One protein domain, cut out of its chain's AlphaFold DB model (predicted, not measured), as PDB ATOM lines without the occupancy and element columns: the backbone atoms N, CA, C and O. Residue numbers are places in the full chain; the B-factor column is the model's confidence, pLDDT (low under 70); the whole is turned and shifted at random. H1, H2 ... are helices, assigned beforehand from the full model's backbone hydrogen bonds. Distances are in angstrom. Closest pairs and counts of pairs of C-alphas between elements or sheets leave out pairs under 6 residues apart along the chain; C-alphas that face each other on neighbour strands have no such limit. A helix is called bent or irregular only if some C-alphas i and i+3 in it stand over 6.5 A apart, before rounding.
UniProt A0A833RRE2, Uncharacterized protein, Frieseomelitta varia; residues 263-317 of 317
ATOM      1  N   VAL A 263      52.497  34.525  50.073       82.31
ATOM      2  CA  VAL A 263      51.165  34.622  50.702       82.31
ATOM      3  C   VAL A 263      51.219  35.160  52.145       82.31
ATOM      4  O   VAL A 263      50.268  35.784  52.625       82.31
ATOM      5  N   SER A 264      52.350  34.973  52.829       77.94
ATOM      6  CA  SER A 264      52.600  35.453  54.192       77.94
ATOM      7  C   SER A 264      52.591  36.978  54.342       77.94
ATOM      8  O   SER A 264      52.332  37.461  55.443       77.94
ATOM      9  N   ARG A 265      52.811  37.746  53.266       78.81
ATOM     10  CA  ARG A 265      52.748  39.223  53.292       78.81
ATOM     11  C   ARG A 265      51.319  39.769  53.400       78.81
ATOM     12  O   ARG A 265      51.101  40.901  53.831       78.81
ATOM     13  N   GLY A 266      50.338  38.927  53.089       79.50
ATOM     14  CA  GLY A 266      48.919  39.205  53.237       79.50
ATOM     15  C   GLY A 266      48.302  40.084  52.151       79.50
ATOM     16  O   GLY A 266      48.972  40.679  51.318       79.50
ATOM     17  N   VAL A 267      46.968  40.145  52.156       78.12
ATOM     18  CA  VAL A 267      46.157  40.692  51.042       78.12
ATOM     19  C   VAL A 267      46.366  42.192  50.790       78.12
ATOM     20  O   VAL A 267      46.081  42.691  49.705       78.12
ATOM     21  N   PHE A 268      46.849  42.927  51.788       75.44
ATOM     22  CA  PHE A 268      46.941  44.386  51.748       75.44
ATOM     23  C   PHE A 268      48.380  44.901  51.827       75.44
ATOM     24  O   PHE A 268      48.571  46.002  52.343       75.44
ATOM     25  N   GLU A 269      49.368  44.104  51.419       65.75
ATOM     26  CA  GLU A 269      50.790  44.469  51.471       65.75
ATOM     27  C   GLU A 269      51.046  45.862  50.873       65.75
ATOM     28  O   GLU A 269      51.633  46.711  51.542       65.75
ATOM     29  N   ASP A 270      50.456  46.142  49.707       63.12
ATOM     30  CA  ASP A 270      50.564  47.428  49.021       63.12
ATOM     31  C   ASP A 270      49.221  48.146  48.853       63.12
ATOM     32  O   ASP A 270      48.143  47.550  48.738       63.12
ATOM     33  N   LYS A 271      49.283  49.482  48.794       65.81
ATOM     34  CA  LYS A 271      48.132  50.330  48.455       65.81
ATOM     35  C   LYS A 271      47.935  50.349  46.940       65.81
ATOM     36  O   LYS A 271      48.343  51.289  46.267       65.81
ATOM     37  N   VAL A 272      47.290  49.312  46.423       71.00
ATOM     38  CA  VAL A 272      46.925  49.201  45.003       71.00
ATOM     39  C   VAL A 272      45.447  49.554  44.816       71.00
ATOM     40  O   VAL A 272      44.641  49.431  45.742       71.00
ATOM     41  N   ALA A 273      45.075  49.999  43.614       76.06
ATOM     42  CA  ALA A 273      43.681  50.175  43.215       76.06
ATOM     43  C   ALA A 273      42.968  48.810  43.152       76.06
ATOM     44  O   ALA A 273      42.871  48.176  42.106       76.06
ATOM     45  N   ASN A 274      42.504  48.343  44.308       83.81
ATOM     46  CA  ASN A 274      41.872  47.048  44.506       83.81
ATOM     47  C   ASN A 274      40.545  47.234  45.254       83.81
ATOM     48  O   ASN A 274      40.463  48.039  46.188       83.81
ATOM     49  N   ILE A 275      39.514  46.469  44.880       88.00
ATOM     50  CA  ILE A 275      38.202  46.480  45.542       88.00
ATOM     51  C   ILE A 275      38.331  46.251  47.052       88.00
ATOM     52  O   ILE A 275      37.664  46.918  47.840       88.00
ATOM     53  N   TRP A 276      39.262  45.392  47.476       88.56
ATOM     54  CA  TRP A 276      39.507  45.130  48.892       88.56
ATOM     55  C   TRP A 276      40.056  46.362  49.611       88.56
ATOM     56  O   TRP A 276      39.639  46.644  50.733       88.56
ATOM     57  N   CYS A 277      40.957  47.126  48.983       86.94
ATOM     58  CA  CYS A 277      41.477  48.372  49.551       86.94
ATOM     59  C   CYS A 277      40.360  49.409  49.712       86.94
ATOM     60  O   CYS A 277      40.295  50.050  50.759       86.94
ATOM     61  N   ALA A 278      39.460  49.523  48.728       88.69
ATOM     62  CA  ALA A 278      38.299  50.410  48.795       88.69
ATOM     63  C   ALA A 278      37.335  50.008  49.925       88.69
ATOM     64  O   ALA A 278      36.983  50.841  50.761       88.69
ATOM     65  N   ILE A 279      36.981  48.721  50.023       90.31
ATOM     66  CA  ILE A 279      36.141  48.204  51.115       90.31
ATOM     67  C   ILE A 279      36.824  48.438  52.468       90.31
ATOM     68  O   ILE A 279      36.169  48.886  53.404       90.31
ATOM     69  N   ASN A 280      38.141  48.226  52.566       89.69
ATOM     70  CA  ASN A 280      38.907  48.407  53.801       89.69
ATOM     71  C   ASN A 280      38.933  49.864  54.316       89.69
ATOM     72  O   ASN A 280      39.228  50.107  55.493       89.69
ATOM     73  N   VAL A 281      38.625  50.857  53.474       89.56
ATOM     74  CA  VAL A 281      38.427  52.243  53.930       89.56
ATOM     75  C   VAL A 281      37.169  52.346  54.792       89.56
ATOM     76  O   VAL A 281      37.249  52.930  55.873       89.56
ATOM     77  N   ILE A 282      36.068  51.728  54.353       92.94
ATOM     78  CA  ILE A 282      34.738  51.793  54.980       92.94
ATOM     79  C   ILE A 282      34.611  50.778  56.122       92.94
ATOM     80  O   ILE A 282      34.176  51.116  57.220       92.94
ATOM     81  N   TYR A 283      35.029  49.535  55.885       91.06
ATOM     82  CA  TYR A 283      34.972  48.435  56.839       91.06
ATOM     83  C   TYR A 283      36.352  47.802  56.973       91.06
ATOM     84  O   TYR A 283      36.854  47.216  56.020       91.06
ATOM     85  N   LYS A 284      36.987  47.919  58.147       90.50
ATOM     86  CA  LYS A 284      38.373  47.476  58.382       90.50
ATOM     87  C   LYS A 284      38.497  45.948  58.330       90.50
ATOM     88  O   LYS A 284      38.563  45.285  59.362       90.50
ATOM     89  N   LEU A 285      38.589  45.402  57.119       88.75
ATOM     90  CA  LEU A 285      38.730  43.974  56.822       88.75
ATOM     91  C   LEU A 285      39.907  43.337  57.568       88.75
ATOM     92  O   LEU A 285      39.779  42.217  58.050       88.75
ATOM     93  N   ARG A 286      41.013  44.079  57.733       83.50
ATOM     94  CA  ARG A 286      42.185  43.642  58.515       83.50
ATOM     95  C   ARG A 286      41.882  43.352  59.990       83.50
ATOM     96  O   ARG A 286      42.581  42.553  60.595       83.50
ATOM     97  N   ASN A 287      40.870  44.006  60.560       88.12
ATOM     98  CA  ASN A 287      40.477  43.817  61.958       88.12
ATOM     99  C   ASN A 287      39.369  42.765  62.090       88.12
ATOM    100  O   ASN A 287      39.218  42.157  63.144       88.12
ATOM    101  N   ALA A 288      38.580  42.573  61.031       88.88
ATOM    102  CA  ALA A 288      37.441  41.663  61.019       88.88
ATOM    103  C   ALA A 288      37.815  40.214  60.673       88.88
ATOM    104  O   ALA A 288      37.138  39.283  61.106       88.88
ATOM    105  N   PHE A 289      38.878  40.008  59.890       90.06
ATOM    106  CA  PHE A 289      39.258  38.693  59.382       90.06
ATOM    107  C   PHE A 289      40.758  38.433  59.523       90.06
ATOM    108  O   PHE A 289      41.588  39.312  59.307       90.06
ATOM    109  N   VAL A 290      41.098  37.175  59.805       91.12
ATOM    110  CA  VAL A 290      42.473  36.672  59.712       91.12
ATOM    111  C   VAL A 290      42.890  36.603  58.238       91.12
ATOM    112  O   VAL A 290      42.060  36.325  57.369       91.12
ATOM    113  N   ASN A 291      44.178  36.819  57.956       88.38
ATOM    114  CA  ASN A 291      44.726  36.856  56.596       88.38
ATOM    115  C   ASN A 291      44.346  35.628  55.748       88.38
ATOM    116  O   ASN A 291      43.939  35.781  54.601       88.38
ATOM    117  N   GLU A 292      44.385  34.425  56.324       89.88
ATOM    118  CA  GLU A 292      43.995  33.183  55.639       89.88
ATOM    119  C   GLU A 292      42.555  33.223  55.113       89.88
ATOM    120  O   GLU A 292      42.295  32.857  53.965       89.88
ATOM    121  N   ARG A 293      41.614  33.737  55.918       91.06
ATOM    122  CA  ARG A 293      40.216  33.899  55.496       91.06
ATOM    123  C   ARG A 293      40.086  34.945  54.396       91.06
ATOM    124  O   ARG A 293      39.318  34.742  53.461       91.06
ATOM    125  N   LEU A 294      40.843  36.040  54.473       90.88
ATOM    126  CA  LEU A 294      40.844  37.062  53.423       90.88
ATOM    127  C   LEU A 294      41.356  36.505  52.094       90.88
ATOM    128  O   LEU A 294      40.754  36.778  51.059       90.88
ATOM    129  N   ILE A 295      42.410  35.687  52.117       90.00
ATOM    130  CA  ILE A 295      42.935  35.010  50.925       90.00
ATOM    131  C   ILE A 295      41.869  34.097  50.313       90.00
ATOM    132  O   ILE A 295      41.637  34.160  49.107       90.00
ATOM    133  N   GLN A 296      41.180  33.295  51.130       91.94
ATOM    134  CA  GLN A 296      40.093  32.428  50.661       91.94
ATOM    135  C   GLN A 296      38.947  33.229  50.034       91.94
ATOM    136  O   GLN A 296      38.482  32.880  48.952       91.94
ATOM    137  N   ILE A 297      38.528  34.327  50.671       92.75
ATOM    138  CA  ILE A 297      37.501  35.225  50.125       92.75
ATOM    139  C   ILE A 297      37.958  35.780  48.771       92.75
ATOM    140  O   ILE A 297      37.221  35.676  47.794       92.75
ATOM    141  N   CYS A 298      39.190  36.292  48.677       91.69
ATOM    142  CA  CYS A 298      39.743  36.814  47.426       91.69
ATOM    143  C   CYS A 298      39.764  35.751  46.321       91.69
ATOM    144  O   CYS A 298      39.371  36.038  45.188       91.69
ATOM    145  N   LEU A 299      40.188  34.529  46.648       91.69
ATOM    146  CA  LEU A 299      40.239  33.405  45.717       91.69
ATOM    147  C   LEU A 299      38.844  33.044  45.201       91.69
ATOM    148  O   LEU A 299      38.650  32.931  43.990       91.69
ATOM    149  N   VAL A 300      37.866  32.901  46.097       95.12
ATOM    150  CA  VAL A 300      36.483  32.559  45.737       95.12
ATOM    151  C   VAL A 300      35.860  33.665  44.889       95.12
ATOM    152  O   VAL A 300      35.331  33.379  43.816       95.12
ATOM    153  N   THR A 301      35.968  34.926  45.311       94.44
ATOM    154  CA  THR A 301      35.421  36.065  44.562       94.44
ATOM    155  C   THR A 301      36.042  36.172  43.173       94.44
ATOM    156  O   THR A 301      35.313  36.329  42.196       94.44
ATOM    157  N   THR A 302      37.366  36.028  43.062       93.19
ATOM    158  CA  THR A 302      38.059  36.063  41.764       93.19
ATOM    159  C   THR A 302      37.631  34.892  40.882       93.19
ATOM    160  O   THR A 302      37.330  35.089  39.710       93.19
ATOM    161  N   THR A 303      37.523  33.685  41.443       92.12
ATOM    162  CA  THR A 303      37.078  32.497  40.698       92.12
ATOM    163  C   THR A 303      35.669  32.690  40.143       92.12
ATOM    164  O   THR A 303      35.451  32.474  38.954       92.12
ATOM    165  N   ILE A 304      34.730  33.160  40.972       95.06
ATOM    166  CA  ILE A 304      33.347  33.437  40.556       95.06
ATOM    167  C   ILE A 304      33.313  34.502  39.457       95.06
ATOM    168  O   ILE A 304      32.616  34.324  38.459       95.06
ATOM    169  N   ALA A 305      34.086  35.582  39.604       94.00
ATOM    170  CA  ALA A 305      34.127  36.671  38.630       94.00
ATOM    171  C   ALA A 305      34.630  36.226  37.245       94.00
ATOM    172  O   ALA A 305      34.252  36.817  36.236       94.00
ATOM    173  N   VAL A 306      35.450  35.173  37.180       94.06
ATOM    174  CA  VAL A 306      36.014  34.648  35.927       94.06
ATOM    175  C   VAL A 306      35.096  33.609  35.253       94.06
ATOM    176  O   VAL A 306      35.222  33.376  34.048       94.06
ATOM    177  N   LEU A 307      34.112  33.029  35.959       92.69
ATOM    178  CA  LEU A 307      33.202  32.007  35.407       92.69
ATOM    179  C   LEU A 307      32.474  32.418  34.109       92.69
ATOM    180  O   LEU A 307      32.434  31.593  33.192       92.69
ATOM    181  N   PRO A 308      31.927  33.646  33.961       93.19
ATOM    182  CA  PRO A 308      31.242  34.037  32.726       93.19
ATOM    183  C   PRO A 308      32.159  33.988  31.498       93.19
ATOM    184  O   PRO A 308      31.755  33.528  30.431       93.19
ATOM    185  N   MET A 309      33.417  34.407  31.662       93.31
ATOM    186  CA  MET A 309      34.427  34.345  30.606       93.31
ATOM    187  C   MET A 309      34.762  32.891  30.251       93.31
ATOM    188  O   MET A 309      34.850  32.561  29.072       93.31
ATOM    189  N   ILE A 310      34.909  32.013  31.249       90.44
ATOM    190  CA  ILE A 310      35.165  30.581  31.022       90.44
ATOM    191  C   ILE A 310      34.035  29.963  30.197       90.44
ATOM    192  O   ILE A 310      34.296  29.306  29.192       90.44
ATOM    193  N   HIS A 311      32.782  30.217  30.582       89.31
ATOM    194  CA  HIS A 311      31.620  29.725  29.846       89.31
ATOM    195  C   HIS A 311      31.639  30.201  28.385       89.31
ATOM    196  O   HIS A 311      31.447  29.402  27.469       89.31
ATOM    197  N   PHE A 312      31.924  31.486  28.154       89.75
ATOM    198  CA  PHE A 312      32.030  32.039  26.804       89.75
ATOM    199  C   PHE A 312      33.149  31.384  25.980       89.75
ATOM    200  O   PHE A 312      32.923  31.025  24.830       89.75
ATOM    201  N   LEU A 313      34.339  31.175  26.549       88.44
ATOM    202  CA  LEU A 313      35.471  30.592  25.818       88.44
ATOM    203  C   LEU A 313      35.275  29.110  25.472       88.44
ATOM    204  O   LEU A 313      35.790  28.652  24.453       88.44
ATOM    205  N   VAL A 314      34.538  28.361  26.296       86.19
ATOM    206  CA  VAL A 314      34.285  26.931  26.060       86.19
ATOM    207  C   VAL A 314      33.133  26.706  25.080       86.19
ATOM    208  O   VAL A 314      33.238  25.828  24.224       86.19
ATOM    209  N   PHE A 315      32.051  27.484  25.188       83.88
ATOM    210  CA  PHE A 315      30.804  27.243  24.448       83.88
ATOM    211  C   PHE A 315      30.492  28.279  23.358       83.88
ATOM    212  O   PHE A 315      29.566  28.075  22.580       83.88
ATOM    213  N   GLY A 316      31.224  29.391  23.296       72.75
ATOM    214  CA  GLY A 316      30.974  30.487  22.354       72.75
ATOM    215  C   GLY A 316      31.593  30.318  20.961       72.75
ATOM    216  O   GLY A 316      31.413  31.212  20.136       72.75
ATOM    217  N   PHE A 317      32.317  29.221  20.699       61.06
ATOM    218  CA  PHE A 317      33.040  28.962  19.442       61.06
ATOM    219  C   PHE A 317      32.669  27.647  18.766       61.06
ATOM    220  O   PHE A 317      32.661  26.606  19.467       61.06
TER     221      PHE A 317
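This is residues 263 to 317 of the 317 residues of an uncharacterized protein of Frieseomelitta varia (UniProt A0A833RRE2). A small head, with H1, H2 and the first turns of H3, has a long helical arm sticking out: residues 299 to 317, of which 299 to 315 belong to H3. The printed part has 55 residues, 37 of them in three named helices, H1, H2 and H3 in that order along the chain; the class is all helix, with no named strand, and the whole is loose, with a radius of gyration of the C-alphas of 14.3 A and spans of 45 by 20 by 18 A.

After residues 263 to 274 find H1, residues 275 to 282, close but not clearly touching H2, residues 285 to 288; closest C-alphas, Asn 280 and Arg 286, 7.5 A. H3, residues 291 to 315, assigned as one helix by hydrogen bonds, is bent, C-alphas 305 and 308 being 7.1 A apart; arms H3a, to 305, and H3b, from 308, stand at a steep tilt of 47 degrees. H2 is close to but not clearly touching H3a; closest C-alphas, Leu 285 and Leu 294, 8.0 A. H1 and H3a are only just apart, closest 8.4 A. Every O i to N i+4 pair is within hydrogen-bond range in H3a and H3b, 3 of 4 in H1; H2 is too short.

From C-alpha 275 at (38.202, 46.480, 45.542), H1 runs 11.4 A; H2 spans 5.0 A, H3a 20.9 A, and H3b 10.7 A, to C-alpha 315 at (30.804, 27.243, 24.448).

The farthest C-alphas, Asn 287 and Phe 317, are 45.6 A apart. The printed part has no cut; both links are tight. Residues 269 to 271 and 317 have pLDDT under 70.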